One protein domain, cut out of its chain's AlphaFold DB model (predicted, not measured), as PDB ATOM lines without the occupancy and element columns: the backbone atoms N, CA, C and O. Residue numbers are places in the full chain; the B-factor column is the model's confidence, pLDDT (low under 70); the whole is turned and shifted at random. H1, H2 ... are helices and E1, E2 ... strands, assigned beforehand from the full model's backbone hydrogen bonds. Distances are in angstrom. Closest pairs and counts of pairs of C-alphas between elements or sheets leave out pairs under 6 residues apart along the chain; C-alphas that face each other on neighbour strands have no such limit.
ATOM      1  N   TYR A   8     -16.294   4.347   4.516       87.88
ATOM      2  CA  TYR A   8     -16.117   2.913   4.625       87.88
ATOM      3  C   TYR A   8     -17.451   2.210   4.434       87.88
ATOM      4  O   TYR A   8     -18.498   2.707   4.845       87.88
ATOM      5  N   ARG A   9     -17.405   1.019   3.849       88.25
ATOM      6  CA  ARG A   9     -18.481   0.032   3.920       88.25
ATOM      7  C   ARG A   9     -18.095  -1.047   4.914       88.25
ATOM      8  O   ARG A   9     -16.915  -1.277   5.176       88.25
ATOM      9  N   LEU A  10     -19.100  -1.733   5.433       88.50
ATOM     10  CA  LEU A  10     -18.915  -2.924   6.247       88.50
ATOM     11  C   LEU A  10     -19.229  -4.145   5.397       88.50
ATOM     12  O   LEU A  10     -20.306  -4.213   4.809       88.50
ATOM     13  N   PHE A  11     -18.292  -5.081   5.316       89.12
ATOM     14  CA  PHE A  11     -18.436  -6.312   4.550       89.12
ATOM     15  C   PHE A  11     -18.363  -7.513   5.488       89.12
ATOM     16  O   PHE A  11     -17.405  -7.653   6.248       89.12
ATOM     17  N   ASP A  12     -19.372  -8.374   5.446       87.00
ATOM     18  CA  ASP A  12     -19.343  -9.662   6.127       87.00
ATOM     19  C   ASP A  12     -18.814 -10.733   5.174       87.00
ATOM     20  O   ASP A  12     -19.405 -11.035   4.134       87.00
ATOM     21  N   THR A  13     -17.681 -11.315   5.552       84.00
ATOM     22  CA  THR A  13     -16.970 -12.323   4.769       84.00
ATOM     23  C   THR A  13     -17.703 -13.658   4.700       84.00
ATOM     24  O   THR A  13     -17.519 -14.377   3.721       84.00
ATOM     25  N   ASN A  14     -18.545 -13.996   5.685       80.38
ATOM     26  CA  ASN A  14     -19.300 -15.251   5.667       80.38
ATOM     27  C   ASN A  14     -20.492 -15.162   4.711       80.38
ATOM     28  O   ASN A  14     -20.632 -15.964   3.790       80.38
ATOM     29  N   THR A  15     -21.326 -14.132   4.869       79.75
ATOM     30  CA  THR A  15     -22.496 -13.927   3.997       79.75
ATOM     31  C   THR A  15     -22.143 -13.322   2.635       79.75
ATOM     32  O   THR A  15     -23.019 -13.211   1.768       79.75
ATOM     33  N   LYS A  16     -20.877 -12.924   2.435       84.69
ATOM     34  CA  LYS A  16     -20.368 -12.203   1.255       84.69
ATOM     35  C   LYS A  16     -21.238 -10.992   0.910       84.69
ATOM     36  O   LYS A  16     -21.560 -10.755  -0.253       84.69
ATOM     37  N   SER A  17     -21.668 -10.268   1.937       85.31
ATOM     38  CA  SER A  17     -22.651  -9.192   1.823       85.31
ATOM     39  C   SER A  17     -22.158  -7.927   2.506       85.31
ATOM     40  O   SER A  17     -21.464  -7.969   3.523       85.31
ATOM     41  N   TYR A  18     -22.552  -6.784   1.960       87.19
ATOM     42  CA  TYR A  18     -22.368  -5.504   2.616       87.19
ATOM     43  C   TYR A  18     -23.475  -5.258   3.630       87.19
ATOM     44  O   TYR A  18     -24.631  -5.617   3.409       87.19
ATOM     45  N   ILE A  19     -23.104  -4.616   4.728       84.38
ATOM     46  CA  ILE A  19     -23.988  -4.347   5.849       84.38
ATOM     47  C   ILE A  19     -24.461  -2.901   5.794       84.38
ATOM     48  O   ILE A  19     -23.651  -1.979   5.693       84.38
ATOM     49  N   SER A  20     -25.774  -2.721   5.907       83.75
ATOM     50  CA  SER A  20     -26.390  -1.439   6.228       83.75
ATOM     51  C   SER A  20     -27.124  -1.538   7.561       83.75
ATOM     52  O   SER A  20     -27.764  -2.549   7.838       83.75
ATOM     53  N   VAL A  21     -27.054  -0.496   8.384       77.25
ATOM     54  CA  VAL A  21     -27.890  -0.353   9.577       77.25
ATOM     55  C   VAL A  21     -28.800   0.853   9.403       77.25
ATOM     56  O   VAL A  21     -28.326   1.979   9.264       77.25
ATOM     57  N   ILE A  22     -30.111   0.612   9.406       71.19
ATOM     58  CA  ILE A  22     -31.141   1.651   9.284       71.19
ATOM     59  C   ILE A  22     -32.187   1.387  10.358       71.19
ATOM     60  O   ILE A  22     -32.790   0.316  10.373       71.19
ATOM     61  N   GLY A  23     -32.412   2.354  11.247       66.88
ATOM     62  CA  GLY A  23     -33.431   2.234  12.288       66.88
ATOM     63  C   GLY A  23     -33.180   1.091  13.269       66.88
ATOM     64  O   GLY A  23     -34.115   0.405  13.660       66.88
ATOM     65  N   GLY A  24     -31.913   0.816  13.592       67.12
ATOM     66  CA  GLY A  24     -31.521  -0.312  14.447       67.12
ATOM     67  C   GLY A  24     -31.597  -1.693  13.779       67.12
ATOM     68  O   GLY A  24     -31.184  -2.678  14.385       67.12
ATOM     69  N   VAL A  25     -32.059  -1.781  12.528       73.00
ATOM     70  CA  VAL A  25     -32.151  -3.040  11.776       73.00
ATOM     71  C   VAL A  25     -30.926  -3.218  10.888       73.00
ATOM     72  O   VAL A  25     -30.572  -2.324  10.117       73.00
ATOM     73  N   ILE A  26     -30.313  -4.400  10.961       79.00
ATOM     74  CA  ILE A  26     -29.199  -4.797  10.098       79.00
ATOM     75  C   ILE A  26     -29.753  -5.373   8.790       79.00
ATOM     76  O   ILE A  26     -30.581  -6.281   8.797       79.00
ATOM     77  N   ARG A  27     -29.276  -4.857   7.659       79.38
ATOM     78  CA  ARG A  27     -29.604  -5.311   6.305       79.38
ATOM     79  C   ARG A  27     -28.348  -5.820   5.613       79.38
ATOM     80  O   ARG A  27     -27.291  -5.200   5.724       79.38
ATOM     81  N   TYR A  28     -28.499  -6.900   4.855       80.06
ATOM     82  CA  TYR A  28     -27.442  -7.492   4.041       80.06
ATOM     83  C   TYR A  28     -27.756  -7.270   2.569       80.06
ATOM     84  O   TYR A  28     -28.864  -7.565   2.122       80.06
ATOM     85  N   ASP A  29     -26.781  -6.771   1.816       80.50
ATOM     86  CA  ASP A  29     -26.879  -6.657   0.365       80.50
ATOM     87  C   ASP A  29     -25.651  -7.282  -0.300       80.50
ATOM     88  O   ASP A  29     -24.511  -6.879  -0.061       80.50
ATOM     89  N   LYS A  30     -25.897  -8.287  -1.143       76.19
ATOM     90  CA  LYS A  30     -24.867  -8.951  -1.953       76.19
ATOM     91  C   LYS A  30     -24.426  -8.091  -3.139       76.19
ATOM     92  O   LYS A  30     -23.384  -8.360  -3.732       76.19
ATOM     93  N   LYS A  31     -25.210  -7.081  -3.526       68.06
ATOM     94  CA  LYS A  31     -24.914  -6.230  -4.679       68.06
ATOM     95  C   LYS A  31     -23.905  -5.137  -4.317       68.06
ATOM     96  O   LYS A  31     -23.916  -4.543  -3.239       68.06
ATOM     97  N   ILE A  32     -23.051  -4.806  -5.288       58.50
ATOM     98  CA  ILE A  32     -22.084  -3.693  -5.232       58.50
ATOM     99  C   ILE A  32     -22.796  -2.360  -5.521       58.50
ATOM    100  O   ILE A  32     -22.226  -1.421  -6.062       58.50
ATOM    101  N   THR A  33     -24.077  -2.227  -5.198       59.72
ATOM    102  CA  THR A  33     -24.711  -0.917  -5.261       59.72
ATOM    103  C   THR A  33     -24.071  -0.069  -4.169       59.72
ATOM    104  O   THR A  33     -24.316  -0.293  -2.985       59.72
ATOM    105  N   TYR A  34     -23.218   0.888  -4.554       61.88
ATOM    106  CA  TYR A  34     -22.637   1.919  -3.680       61.88
ATOM    107  C   TYR A  34     -23.712   2.924  -3.243       61.88
ATOM    108  O   TYR A  34     -23.556   4.142  -3.322       61.88
ATOM    109  N   ASN A  35     -24.855   2.394  -2.823       69.75
ATOM    110  CA  ASN A  35     -25.912   3.144  -2.207       69.75
ATOM    111  C   ASN A  35     -25.346   3.715  -0.906       69.75
ATOM    112  O   ASN A  35     -24.795   2.992  -0.072       69.75
ATOM    113  N   SER A  36     -25.477   5.024  -0.755       64.75
ATOM    114  CA  SER A  36     -25.054   5.794   0.415       64.75
ATOM    115  C   SER A  36     -25.565   5.227   1.746       64.75
ATOM    116  O   SER A  36     -24.915   5.430   2.763       64.75
ATOM    117  N   ALA A  37     -26.650   4.446   1.745       72.06
ATOM    118  CA  ALA A  37     -27.133   3.709   2.914       72.06
ATOM    119  C   ALA A  37     -26.147   2.657   3.479       72.06
ATOM    120  O   ALA A  37     -26.323   2.211   4.611       72.06
ATOM    121  N   PHE A  38     -25.140   2.235   2.708       77.94
ATOM    122  CA  PHE A  38     -24.118   1.253   3.109       77.94
ATOM    123  C   PHE A  38     -22.764   1.895   3.420       77.94
ATOM    124  O   PHE A  38     -21.789   1.183   3.651       77.94
ATOM    125  N   VAL A  39     -22.683   3.224   3.362       84.12
ATOM    126  CA  VAL A  39     -21.435   3.977   3.434       84.12
ATOM    127  C   VAL A  39     -21.443   4.840   4.686       84.12
ATOM    128  O   VAL A  39     -22.385   5.585   4.938       84.12
ATOM    129  N   TYR A  40     -20.362   4.753   5.447       83.81
ATOM    130  CA  TYR A  40     -20.228   5.333   6.776       83.81
ATOM    131  C   TYR A  40     -18.948   6.151   6.874       83.81
ATOM    132  O   TYR A  40     -17.961   5.851   6.200       83.81
ATOM    133  N   ASP A  41     -18.928   7.158   7.745       83.25
ATOM    134  CA  ASP A  41     -17.645   7.681   8.208       83.25
ATOM    135  C   ASP A  41     -16.936   6.642   9.103       83.25
ATOM    136  O   ASP A  41     -17.521   5.636   9.511       83.25
ATOM    137  N   LEU A  42     -15.646   6.851   9.382       84.44
ATOM    138  CA  LEU A  42     -14.860   5.897  10.173       84.44
ATOM    139  C   LEU A  42     -15.457   5.641  11.566       84.44
ATOM    140  O   LEU A  42     -15.419   4.508  12.039       84.44
ATOM    141  N   GLN A  43     -15.968   6.678  12.233       83.19
ATOM    142  CA  GLN A  43     -16.485   6.552  13.595       83.19
ATOM    143  C   GLN A  43     -17.761   5.713  13.605       83.19
ATOM    144  O   GLN A  43     -17.859   4.762  14.381       83.19
ATOM    145  N   ASP A  44     -18.683   6.004  12.691       81.88
ATOM    146  CA  ASP A  44     -19.942   5.279  12.553       81.88
ATOM    147  C   ASP A  44     -19.684   3.820  12.147       81.88
ATOM    148  O   ASP A  44     -20.245   2.893  12.733       81.88
ATOM    149  N   ALA A  45     -18.758   3.585  11.211       86.06
ATOM    150  CA  ALA A  45     -18.400   2.237  10.774       86.06
ATOM    151  C   ALA A  45     -17.795   1.399  11.916       86.06
ATOM    152  O   ALA A  45     -18.126   0.219  12.076       86.06
ATOM    153  N   LEU A  46     -16.925   2.003  12.734       87.00
ATOM    154  CA  LEU A  46     -16.361   1.357  13.919       87.00
ATOM    155  C   LEU A  46     -17.433   1.074  14.973       87.00
ATOM    156  O   LEU A  46     -17.428  -0.011  15.555       87.00
ATOM    157  N   LEU A  47     -18.360   2.007  15.193       85.88
ATOM    158  CA  LEU A  47     -19.456   1.842  16.143       85.88
ATOM    159  C   LEU A  47     -20.388   0.700  15.725       85.88
ATOM    160  O   LEU A  47     -20.673  -0.179  16.536       85.88
ATOM    161  N   ILE A  48     -20.789   0.638  14.452       83.75
ATOM    162  CA  ILE A  48     -21.578  -0.481  13.916       83.75
ATOM    163  C   ILE A  48     -20.829  -1.803  14.108       83.75
ATOM    164  O   ILE A  48     -21.398  -2.767  14.622       83.75
ATOM    165  N   LYS A  49     -19.542  -1.856  13.740       86.69
ATOM    166  CA  LYS A  49     -18.711  -3.057  13.899       86.69
ATOM    167  C   LYS A  49     -18.649  -3.518  15.361       86.69
ATOM    168  O   LYS A  49     -18.770  -4.713  15.631       86.69
ATOM    169  N   GLN A  50     -18.491  -2.589  16.304       86.38
ATOM    170  CA  GLN A  50     -18.504  -2.884  17.739       86.38
ATOM    171  C   GLN A  50     -19.869  -3.389  18.210       86.38
ATOM    172  O   GLN A  50     -19.923  -4.378  18.938       86.38
ATOM    173  N   THR A  51     -20.961  -2.752  17.783       83.62
ATOM    174  CA  THR A  51     -22.327  -3.170  18.122       83.62
ATOM    175  C   THR A  51     -22.600  -4.585  17.630       83.62
ATOM    176  O   THR A  51     -23.018  -5.428  18.417       83.62
ATOM    177  N   ILE A  52     -22.270  -4.890  16.372       81.38
ATOM    178  CA  ILE A  52     -22.411  -6.240  15.807       81.38
ATOM    179  C   ILE A  52     -21.575  -7.249  16.601       81.38
ATOM    180  O   ILE A  52     -22.081  -8.304  16.972       81.38
ATOM    181  N   SER A  53     -20.323  -6.916  16.934       82.62
ATOM    182  CA  SER A  53     -19.450  -7.800  17.716       82.62
ATOM    183  C   SER A  53     -19.979  -8.061  19.134       82.62
ATOM    184  O   SER A  53     -19.929  -9.195  19.609       82.62
ATOM    185  N   ARG A  54     -20.517  -7.039  19.813       82.75
ATOM    186  CA  ARG A  54     -21.127  -7.172  21.149       82.75
ATOM    187  C   ARG A  54     -22.388  -8.026  21.110       82.75
ATOM    188  O   ARG A  54     -22.525  -8.933  21.925       82.75
ATOM    189  N   THR A  55     -23.274  -7.758  20.151       79.12
ATOM    190  CA  THR A  55     -24.477  -8.559  19.896       79.12
ATOM    191  C   THR A  55     -24.084 -10.014  19.670       79.12
ATOM    192  O   THR A  55     -24.562 -10.891  20.379       79.12
ATOM    193  N   TYR A  56     -23.123 -10.275  18.785       77.94
ATOM    194  CA  TYR A  56     -22.635 -11.624  18.523       77.94
ATOM    195  C   TYR A  56     -22.151 -12.344  19.790       77.94
ATOM    196  O   TYR A  56     -22.658 -13.413  20.121       77.94
ATOM    197  N   LYS A  57     -21.247 -11.724  20.561       81.88
ATOM    198  CA  LYS A  57     -20.736 -12.300  21.816       81.88
ATOM    199  C   LYS A  57     -21.845 -12.639  22.817       81.88
ATOM    200  O   LYS A  57     -21.711 -13.598  23.567       81.88
ATOM    201  N   LYS A  58     -22.934 -11.867  22.831       82.62
ATOM    202  CA  LYS A  58     -24.089 -12.106  23.706       82.62
ATOM    203  C   LYS A  58     -24.925 -13.316  23.271       82.62
ATOM    204  O   LYS A  58     -25.499 -13.978  24.131       82.62
ATOM    205  N   TYR A  59     -25.017 -13.587  21.970       77.88
ATOM    206  CA  TYR A  59     -25.893 -14.627  21.415       77.88
ATOM    207  C   TYR A  59     -25.163 -15.914  20.997       77.88
ATOM    208  O   TYR A  59     -25.812 -16.942  20.851       77.88
ATOM    209  N   GLN A  60     -23.833 -15.902  20.849       78.00
ATOM    210  CA  GLN A  60     -23.066 -17.062  20.360       78.00
ATOM    211  C   GLN A  60     -23.210 -18.323  21.237       78.00
ATOM    212  O   GLN A  60     -23.197 -19.427  20.707       78.00
ATOM    213  N   ASN A  61     -23.399 -18.159  22.552       79.81
ATOM    214  CA  ASN A  61     -23.495 -19.261  23.523       79.81
ATOM    215  C   ASN A  61     -24.941 -19.562  23.951       79.81
ATOM    216  O   ASN A  61     -25.160 -20.290  24.912       79.81
ATOM    217  N   LYS A  62     -25.931 -18.946  23.300       83.12
ATOM    218  CA  LYS A  62     -27.339 -19.116  23.650       83.12
ATOM    219  C   LYS A  62     -27.946 -20.302  22.907       83.12
ATOM    220  O   LYS A  62     -27.945 -20.321  21.677       83.12
ATOM    221  N   GLU A  63     -28.451 -21.283  23.646       80.75
ATOM    222  CA  GLU A  63     -29.029 -22.514  23.085       80.75
ATOM    223  C   GLU A  63     -30.318 -22.252  22.292       80.75
ATOM    224  O   GLU A  63     -30.546 -22.895  21.273       80.75
ATOM    225  N   ASP A  64     -31.097 -21.241  22.689       86.50
ATOM    226  CA  ASP A  64     -32.349 -20.807  22.054       86.50
ATOM    227  C   ASP A  64     -32.152 -20.069  20.720       86.50
ATOM    228  O   ASP A  64     -33.111 -19.812  19.991       86.50
ATOM    229  N   ILE A  65     -30.909 -19.731  20.371       77.25
ATOM    230  CA  ILE A  65     -30.591 -19.050  19.120       77.25
ATOM    231  C   ILE A  65     -30.266 -20.088  18.039       77.25
ATOM    232  O   ILE A  65     -29.383 -20.924  18.244       77.25
ATOM    233  N   PRO A  66     -30.899 -20.021  16.854       75.56
ATOM    234  CA  PRO A  66     -30.573 -20.920  15.756       75.56
ATOM    235  C   PRO A  66     -29.096 -20.843  15.346       75.56
ATOM    236  O   PRO A  66     -28.528 -19.755  15.243       75.56
ATOM    237  N   ASP A  67     -28.475 -21.980  15.029       76.06
ATOM    238  CA  ASP A  67     -27.037 -22.041  14.715       76.06
ATOM    239  C   ASP A  67     -26.629 -21.192  13.507       76.06
ATOM    240  O   ASP A  67     -25.501 -20.701  13.438       76.06
ATOM    241  N   TYR A  68     -27.545 -20.949  12.568       67.44
ATOM    242  CA  TYR A  68     -27.280 -20.038  11.454       67.44
ATOM    243  C   TYR A  68     -27.079 -18.584  11.921       67.44
ATOM    244  O   TYR A  68     -26.290 -17.864  11.316       67.44
ATOM    245  N   CYS A  69     -27.703 -18.165  13.028       65.31
ATOM    246  CA  CYS A  69     -27.469 -16.864  13.663       65.31
ATOM    247  C   CYS A  69     -26.138 -16.820  14.436       65.31
ATOM    248  O   CYS A  69     -25.591 -15.739  14.652       65.31
ATOM    249  N   LYS A  70     -25.598 -17.983  14.834       69.38
ATOM    250  CA  LYS A  70     -24.299 -18.125  15.520       69.38
ATOM    251  C   LYS A  70     -23.107 -18.150  14.554       69.38
ATOM    252  O   LYS A  70     -21.965 -17.970  14.975       69.38
ATOM    253  N   LYS A  71     -23.345 -18.333  13.253       65.38
ATOM    254  CA  LYS A  71     -22.322 -18.290  12.193       65.38
ATOM    255  C   LYS A  71     -22.119 -16.861  11.678       65.38
ATOM    256  O   LYS A  71     -22.241 -16.610  10.485       65.38
ATOM    257  N   PHE A  72     -21.835 -15.904  12.561       66.50
ATOM    258  CA  PHE A  72     -21.595 -14.512  12.168       66.50
ATOM    259  C   PHE A  72     -20.111 -14.150  12.228       66.50
ATOM    260  O   PHE A  72     -19.452 -14.415  13.230       66.50
ATOM    261  N   THR A  73     -19.587 -13.504  11.182       70.69
ATOM    262  CA  THR A  73     -18.236 -12.922  11.209       70.69
ATOM    263  C   THR A  73     -18.297 -11.462  11.615       70.69
ATOM    264  O   THR A  73     -19.205 -10.726  11.228       70.69
ATOM    265  N   ILE A  74     -17.284 -11.012  12.355       80.69
ATOM    266  CA  ILE A  74     -17.086  -9.583  12.590       80.69
ATOM    267  C   ILE A  74     -16.811  -8.924  11.228       80.69
ATOM    268  O   ILE A  74     -15.840  -9.301  10.569       80.69
ATOM    269  N   PRO A  75     -17.614  -7.934  10.801       86.50
ATOM    270  CA  PRO A  75     -17.456  -7.336   9.486       86.50
ATOM    271  C   PRO A  75     -16.131  -6.582   9.354       86.50
ATOM    272  O   PRO A  75     -15.628  -5.961  10.301       86.50
ATOM    273  N   VAL A  76     -15.576  -6.608   8.145       90.69
ATOM    274  CA  VAL A  76     -14.368  -5.871   7.774       90.69
ATOM    275  C   VAL A  76     -14.730  -4.501   7.207       90.69
ATOM    276  O   VAL A  76     -15.780  -4.320   6.592       90.69
ATOM    277  N   LEU A  77     -13.854  -3.523   7.437       90.25
ATOM    278  CA  LEU A  77     -13.991  -2.181   6.879       90.25
ATOM    279  C   LEU A  77     -13.401  -2.174   5.473       90.25
ATOM    280  O   LEU A  77     -12.223  -2.478   5.301       90.25
ATOM    281  N   VAL A  78     -14.206  -1.789   4.492       89.75
ATOM    282  CA  VAL A  78     -13.780  -1.638   3.101       89.75
ATOM    283  C   VAL A  78     -13.771  -0.147   2.773       89.75
ATOM    284  O   VAL A  78     -14.834   0.475   2.843       89.75
ATOM    285  N   PRO A  79     -12.613   0.462   2.468       88.62
ATOM    286  CA  PRO A  79     -12.561   1.868   2.088       88.62
ATOM    287  C   PRO A  79     -13.307   2.086   0.769       88.62
ATOM    288  O   PRO A  79     -13.241   1.253  -0.131       88.62
ATOM    289  N   VAL A  80     -14.008   3.211   0.663       86.94
ATOM    290  CA  VAL A  80     -14.772   3.591  -0.531       86.94
ATOM    291  C   VAL A  80     -14.383   4.989  -0.971       86.94
ATOM    292  O   VAL A  80     -14.153   5.877  -0.146       86.94
ATOM    293  N   ASN A  81     -14.319   5.199  -2.283       85.75
ATOM    294  CA  ASN A  81     -14.139   6.534  -2.823       85.75
ATOM    295  C   ASN A  81     -15.494   7.252  -2.898       85.75
ATOM    296  O   ASN A  81     -16.486   6.695  -3.361       85.75
ATOM    297  N   ILE A  82     -15.550   8.525  -2.498       84.06
ATOM    298  CA  ILE A  82     -16.769   9.333  -2.631       84.06
ATOM    299  C   ILE A  82     -17.264   9.394  -4.083       84.06
ATOM    300  O   ILE A  82     -18.465   9.496  -4.318       84.06
ATOM    301  N   SER A  83     -16.374   9.280  -5.075       83.38
ATOM    302  CA  SER A  83     -16.760   9.216  -6.489       83.38
ATOM    303  C   SER A  83     -17.624   7.996  -6.821       83.38
ATOM    304  O   SER A  83     -18.474   8.099  -7.701       83.38
ATOM    305  N   GLU A  84     -17.470   6.888  -6.099       81.75
ATOM    306  CA  GLU A  84     -18.201   5.633  -6.321       81.75
ATOM    307  C   GLU A  84     -19.605   5.667  -5.712       81.75
ATOM    308  O   GLU A  84     -20.482   4.922  -6.137       81.75
ATOM    309  N   VAL A  85     -19.852   6.560  -4.746       84.81
ATOM    310  CA  VAL A  85     -21.151   6.671  -4.072       84.81
ATOM    311  C   VAL A  85     -22.221   7.145  -5.051       84.81
ATOM    312  O   VAL A  85     -22.061   8.163  -5.733       84.81
ATOM    313  N   LEU A  86     -23.330   6.410  -5.091       84.38
ATOM    314  CA  LEU A  86     -24.486   6.705  -5.925       84.38
ATOM    315  C   LEU A  86     -25.483   7.596  -5.174       84.38
ATOM    316  O   LEU A  86     -25.766   7.402  -3.988       84.38
ATOM    317  N   ILE A  87     -26.035   8.555  -5.909       84.88
ATOM    318  CA  ILE A  87     -27.157   9.419  -5.519       84.88
ATOM    319  C   ILE A  87     -28.255   9.282  -6.575       84.88
ATOM    320  O   ILE A  87     -27.974   8.855  -7.697       84.88
ATOM    321  N   SER A  88     -29.502   9.607  -6.232       85.50
ATOM    322  CA  SER A  88     -30.601   9.523  -7.200       85.50
ATOM    323  C   SER A  88     -30.426  10.532  -8.343       85.50
ATOM    324  O   SER A  88     -29.739  11.548  -8.203       85.50
ATOM    325  N   ASN A  89     -31.099  10.295  -9.474       88.88
ATOM    326  CA  ASN A  89     -31.116  11.254 -10.585       88.88
ATOM    327  C   ASN A  89     -31.630  12.632 -10.143       88.88
ATOM    328  O   ASN A  89     -31.032  13.642 -10.504       88.88
ATOM    329  N   SER A  90     -32.660  12.670  -9.294       89.50
ATOM    330  CA  SER A  90     -33.199  13.915  -8.739       89.50
ATOM    331  C   SER A  90     -32.190  14.665  -7.860       89.50
ATOM    332  O   SER A  90     -32.057  15.880  -7.985       89.50
ATOM    333  N   GLU A  91     -31.435  13.959  -7.011       89.31
ATOM    334  CA  GLU A  91     -30.363  14.546  -6.193       89.31
ATOM    335  C   GLU A  91     -29.239  15.099  -7.075       89.31
ATOM    336  O   GLU A  91     -28.738  16.198  -6.837       89.31
ATOM    337  N   ARG A  92     -28.878  14.362  -8.131       91.00
ATOM    338  CA  ARG A  92     -27.872  14.771  -9.116       91.00
ATOM    339  C   ARG A  92     -28.286  16.043  -9.857       91.00
ATOM    340  O   ARG A  92     -27.505  16.987  -9.939       91.00
ATOM    341  N   GLU A  93     -29.508  16.083 -10.378       93.75
ATOM    342  CA  GLU A  93     -30.054  17.246 -11.087       93.75
ATOM    343  C   GLU A  93     -30.172  18.464 -10.174       93.75
ATOM    344  O   GLU A  93     -29.820  19.574 -10.568       93.75
ATOM    345  N   PHE A  94     -30.634  18.270  -8.937       93.44
ATOM    346  CA  PHE A  94     -30.697  19.342  -7.952       93.44
ATOM    347  C   PHE A  94     -29.305  19.903  -7.633       93.44
ATOM    348  O   PHE A  94     -29.127  21.120  -7.643       93.44
ATOM    349  N   ALA A  95     -28.310  19.039  -7.418       93.94
ATOM    350  CA  ALA A  95     -26.935  19.456  -7.157       93.94
ATOM    351  C   ALA A  95     -26.352  20.268  -8.323       93.94
ATOM    352  O   ALA A  95     -25.792  21.341  -8.107       93.94
ATOM    353  N   ILE A  96     -26.540  19.799  -9.561       95.50
ATOM    354  CA  ILE A  96     -26.061  20.494 -10.764       95.50
ATOM    355  C   ILE A  96     -26.752  21.852 -10.930       95.50
ATOM    356  O   ILE A  96     -26.076  22.839 -11.207       95.50
ATOM    357  N   ARG A  97     -28.076  21.924 -10.734       95.69
ATOM    358  CA  ARG A  97     -28.832  23.188 -10.817       95.69
ATOM    359  C   ARG A  97     -28.448  24.179  -9.723       95.69
ATOM    360  O   ARG A  97     -28.480  25.376  -9.969       95.69
ATOM    361  N   SER A  98     -28.076  23.690  -8.542       93.94
ATOM    362  CA  SER A  98     -27.688  24.527  -7.402       93.94
ATOM    363  C   SER A  98     -26.245  25.036  -7.493       93.94
ATOM    364  O   SER A  98     -25.907  26.016  -6.835       93.94
ATOM    365  N   ALA A  99     -25.390  24.398  -8.301       95.75
ATOM    366  CA  ALA A  99     -23.962  24.711  -8.387       95.75
ATOM    367  C   ALA A  99     -23.653  26.196  -8.700       95.75
ATOM    368  O   ALA A  99     -22.831  26.768  -7.982       95.75
ATOM    369  N   PRO A 100     -24.330  26.860  -9.669       95.31
ATOM    370  CA  PRO A 100     -24.077  28.271  -9.975       95.31
ATOM    371  C   PRO A 100     -24.423  29.203  -8.811       95.31
ATOM    372  O   PRO A 100     -23.656  30.107  -8.502       95.31
ATOM    373  N   TYR A 101     -25.539  28.945  -8.121       94.94
ATOM    374  CA  TYR A 101     -25.986  29.745  -6.972       94.94
ATOM    375  C   TYR A 101     -25.034  29.652  -5.778       94.94
ATOM    376  O   TYR A 101     -24.960  30.567  -4.964       94.94
ATOM    377  N   LEU A 102     -24.308  28.540  -5.672       92.19
ATOM    378  CA  LEU A 102     -23.322  28.296  -4.626       92.19
ATOM    379  C   LEU A 102     -21.904  28.733  -5.027       92.19
ATOM    380  O   LEU A 102     -20.993  28.601  -4.214       92.19
ATOM    381  N   GLY A 103     -21.696  29.211  -6.259       95.88
ATOM    382  CA  GLY A 103     -20.376  29.612  -6.754       95.88
ATOM    383  C   GLY A 103     -19.368  28.458  -6.843       95.88
ATOM    384  O   GLY A 103     -18.172  28.677  -6.669       95.88
ATOM    385  N   ILE A 104     -19.832  27.225  -7.075       95.88
ATOM    386  CA  ILE A 104     -18.984  26.022  -7.144       95.88
ATOM    387  C   ILE A 104     -19.124  25.303  -8.488       95.88
ATOM    388  O   ILE A 104     -20.121  25.453  -9.195       95.88
ATOM    389  N   SER A 105     -18.139  24.468  -8.834       96.31
ATOM    390  CA  SER A 105     -18.223  23.624 -10.030       96.31
ATOM    391  C   SER A 105     -19.302  22.542  -9.897       96.31
ATOM    392  O   SER A 105     -19.693  22.146  -8.792       96.31
ATOM    393  N   LYS A 106     -19.761  22.014 -11.039       93.88
ATOM    394  CA  LYS A 106     -20.728  20.905 -11.077       93.88
ATOM    395  C   LYS A 106     -20.166  19.668 -10.377       93.88
ATOM    396  O   LYS A 106     -20.870  19.024  -9.606       93.88
ATOM    397  N   GLU A 107     -18.891  19.370 -10.591       93.00
ATOM    398  CA  GLU A 107     -18.187  18.243  -9.980       93.00
ATOM    399  C   GLU A 107     -18.165  18.386  -8.455       93.00
ATOM    400  O   GLU A 107     -18.502  17.442  -7.735       93.00
ATOM    401  N   GLN A 108     -17.851  19.584  -7.951       91.81
ATOM    402  CA  GLN A 108     -17.850  19.858  -6.518       91.81
ATOM    403  C   GLN A 108     -19.262  19.769  -5.924       91.81
ATOM    404  O   GLN A 108     -19.436  19.217  -4.835       91.81
ATOM    405  N   ALA A 109     -20.282  20.252  -6.636       92.81
ATOM    406  CA  ALA A 109     -21.673  20.139  -6.205       92.81
ATOM    407  C   ALA A 109     -22.123  18.674  -6.086       92.81
ATOM    408  O   ALA A 109     -22.762  18.301  -5.102       92.81
ATOM    409  N   LEU A 110     -21.728  17.817  -7.034       91.81
ATOM    410  CA  LEU A 110     -22.005  16.379  -6.982       91.81
ATOM    411  C   LEU A 110     -21.311  15.701  -5.798       91.81
ATOM    412  O   LEU A 110     -21.937  14.915  -5.088       91.81
ATOM    413  N   VAL A 111     -20.039  16.018  -5.548       90.12
ATOM    414  CA  VAL A 111     -19.308  15.512  -4.376       90.12
ATOM    415  C   VAL A 111     -19.998  15.947  -3.081       90.12
ATOM    416  O   VAL A 111     -20.210  15.123  -2.188       90.12
ATOM    417  N   ASN A 112     -20.415  17.211  -2.989       89.06
ATOM    418  CA  ASN A 112     -21.130  17.736  -1.828       89.06
ATOM    419  C   ASN A 112     -22.471  17.020  -1.608       89.06
ATOM    420  O   ASN A 112     -22.771  16.641  -0.477       89.06
ATOM    421  N   ALA A 113     -23.241  16.770  -2.669       89.56
ATOM    422  CA  ALA A 113     -24.512  16.051  -2.591       89.56
ATOM    423  C   ALA A 113     -24.335  14.612  -2.077       89.56
ATOM    424  O   ALA A 113     -25.076  14.166  -1.198       89.56
ATOM    425  N   LYS A 114     -23.300  13.902  -2.545       87.62
ATOM    426  CA  LYS A 114     -22.960  12.558  -2.046       87.62
ATOM    427  C   LYS A 114     -22.627  12.574  -0.554       87.62
ATOM    428  O   LYS A 114     -23.134  11.747   0.202       87.62
ATOM    429  N   TRP A 115     -21.840  13.553  -0.106       85.75
ATOM    430  CA  TRP A 115     -21.536  13.734   1.315       85.75
ATOM    431  C   TRP A 115     -22.768  14.068   2.154       85.75
ATOM    432  O   TRP A 115     -22.929  13.519   3.244       85.75
ATOM    433  N   GLN A 116     -23.642  14.951   1.669       84.12
ATOM    434  CA  GLN A 116     -24.899  15.276   2.347       84.12
ATOM    435  C   GLN A 116     -25.776  14.037   2.509       84.12
ATOM    436  O   GLN A 116     -26.325  13.810   3.584       84.12
ATOM    437  N   LYS A 117     -25.855  13.196   1.476       80.06
ATOM    438  CA  LYS A 117     -26.615  11.953   1.525       80.06
ATOM    439  C   LYS A 117     -26.066  10.975   2.568       80.06
ATOM    440  O   LYS A 117     -26.845  10.462   3.366       80.06
ATOM    441  N   ILE A 118     -24.746  10.772   2.620       78.81
ATOM    442  CA  ILE A 118     -24.095   9.947   3.657       78.81
ATOM    443  C   ILE A 118     -24.432  10.481   5.058       78.81
ATOM    444  O   ILE A 118     -24.861   9.727   5.927       78.81
ATOM    445  N   ARG A 119     -24.329  11.802   5.266       75.19
ATOM    446  CA  ARG A 119     -24.683  12.438   6.548       75.19
ATOM    447  C   ARG A 119     -26.164  12.292   6.890       75.19
ATOM    448  O   ARG A 119     -26.486  12.071   8.049       75.19
ATOM    449  N   LYS A 120     -27.068  12.355   5.906       70.62
ATOM    450  CA  LYS A 120     -28.501  12.111   6.130       70.62
ATOM    451  C   LYS A 120     -28.733  10.716   6.716       70.62
ATOM    452  O   LYS A 120     -29.559  10.572   7.613       70.62
ATOM    453  N   TYR A 121     -27.983   9.709   6.258       64.12
ATOM    454  CA  TYR A 121     -28.101   8.353   6.795       64.12
ATOM    455  C   TYR A 121     -27.529   8.173   8.201       64.12
ATOM    456  O   TYR A 121     -27.999   7.292   8.920       64.12
ATOM    457  N   LYS A 122     -26.624   9.055   8.639       64.00
ATOM    458  CA  LYS A 122     -26.139   9.094  10.025       64.00
ATOM    459  C   LYS A 122     -27.281   9.246  11.034       64.00
ATOM    460  O   LYS A 122     -27.291   8.576  12.061       64.00
ATOM    461  N   HIS A 123     -28.297  10.050  10.713       57.88
ATOM    462  CA  HIS A 123     -29.452  10.247  11.594       57.88
ATOM    463  C   HIS A 123     -30.289   8.975  11.794       57.88
ATOM    464  O   HIS A 123     -30.854   8.790  12.865       57.88
ATOM    465  N   TYR A 124     -30.329   8.058  10.820       55.19
ATOM    466  CA  TYR A 124     -31.066   6.795  10.969       55.19
ATOM    467  C   TYR A 124     -30.339   5.758  11.835       55.19
ATOM    468  O   TYR A 124     -30.930   4.729  12.169       55.19
ATOM    469  N   PHE A 125     -29.070   6.003  12.180       52.69
ATOM    470  CA  PHE A 125     -28.298   5.146  13.076       52.69
ATOM    471  C   PHE A 125     -28.527   5.496  14.556       52.69
ATOM    472  O   PHE A 125     -28.517   4.614  15.412       52.69
ATOM    473  N   HIS A 126     -28.804   6.766  14.862       52.00
ATOM    474  CA  HIS A 126     -29.050   7.249  16.220       52.00
ATOM    475  C   HIS A 126     -30.535   7.148  16.603       52.00
ATOM    476  O   HIS A 126     -31.212   8.155  16.779       52.00
TER     477      HIS A 126
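AT A GLANCE: This is residues 8 to 126 of the 131 residues of an uncharacterized protein of Lactobacillus sp. UMNPBX5 (UniProt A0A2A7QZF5). A small, strongly twisted sheet of four strands with the long helix H1 along one face makes the body, and a V of two helices, H3 and H4, makes one end of a long rod, with the last residues of H4 reaching back to graze the sheet. At the other end of the rod, a loop runs from H1 to the short helix H2; residues 63 to 68 stand free there. The printed part has 119 residues, with four named helices and four named strands in the order E1 E2 E3 H1 H2 E4 H3 H4; the sheet's order is E3 E2 E1 E4, antiparallel throughout, and the class is mixed, helices and strands. The whole is loose, with a radius of gyration of the C-alphas of 17.1 A and spans of 61 by 25 by 21 A.

IN THESE COORDINATES: In the sheet, E3 is residues 25 to 29, 13.1 A long; E2 is residues 17 to 22, 15.7 A; E1 is residues 8 to 12, 13.1 A, from C-alpha 8 at (-16.117, 2.913, 4.625); and E4 is residues 76 to 80, 12.6 A. H1, residues 42 to 59, is 25.9 A long and begins with C-alpha 42 at (-14.860, 5.897, 10.173). H2, residues 67 to 70, is 4.8 A long. H3, residues 89 to 98, is 14.1 A long, and H4, residues 106 to 122, is 24.8 A long and ends with C-alpha 122 at (-26.139, 9.094, 10.025).

HOW THE PARTS SIT: E1, E2 and E3 form a meander, each strand the antiparallel neighbour of the one before; E1 and E2 are a hairpin, and so are E2 and E3. N 20 and O 27 are 2.9 A apart between E2 and E3, N 19 and O 10 are 2.8 A apart between E2 and E1, and N 9 and O 78 are 2.8 A apart between E1 and E4, each within hydrogen-bond range. H1 is on the sheet at a height over the sheet of 9.2 A, over E2 and E1, in two layers, helix on one face of a sheet; on the local plane it runs along the strands, at 12 degrees to E1. The closest C-alphas of H1 and E1 are those of Leu 42 and Tyr 8, 6.4 A apart. H1 and H2 are close but not clearly touching, with C-alphas 59 and 70 at 7.0 A. H4 is only just on the sheet, which it only grazes with residues 121 to 122. H3 and H4 touch, through residues 106 to 113 of H4 alone, at a steep tilt of 56 degrees, opposite ways; their closest C-alphas, of Ile 96 and Lys 106, are 5.4 A apart. H1 and H3 are apart. In H1, H3 and H4 every O i to N i+4 pair is within hydrogen-bond range; H2 is too short for such a pair.

THE WHOLE: The two C-alphas farthest apart, those of Glu 63 and Pro 100, are 60.8 A apart. The printed part has no cut; the link from E3 to H1, residues 30 to 41, is long. The mean pLDDT of the printed part is 81.5, and the model's confidence is low, under 70, at residues 23 to 24, 31 to 36, 68 to 72 and 121 to 126.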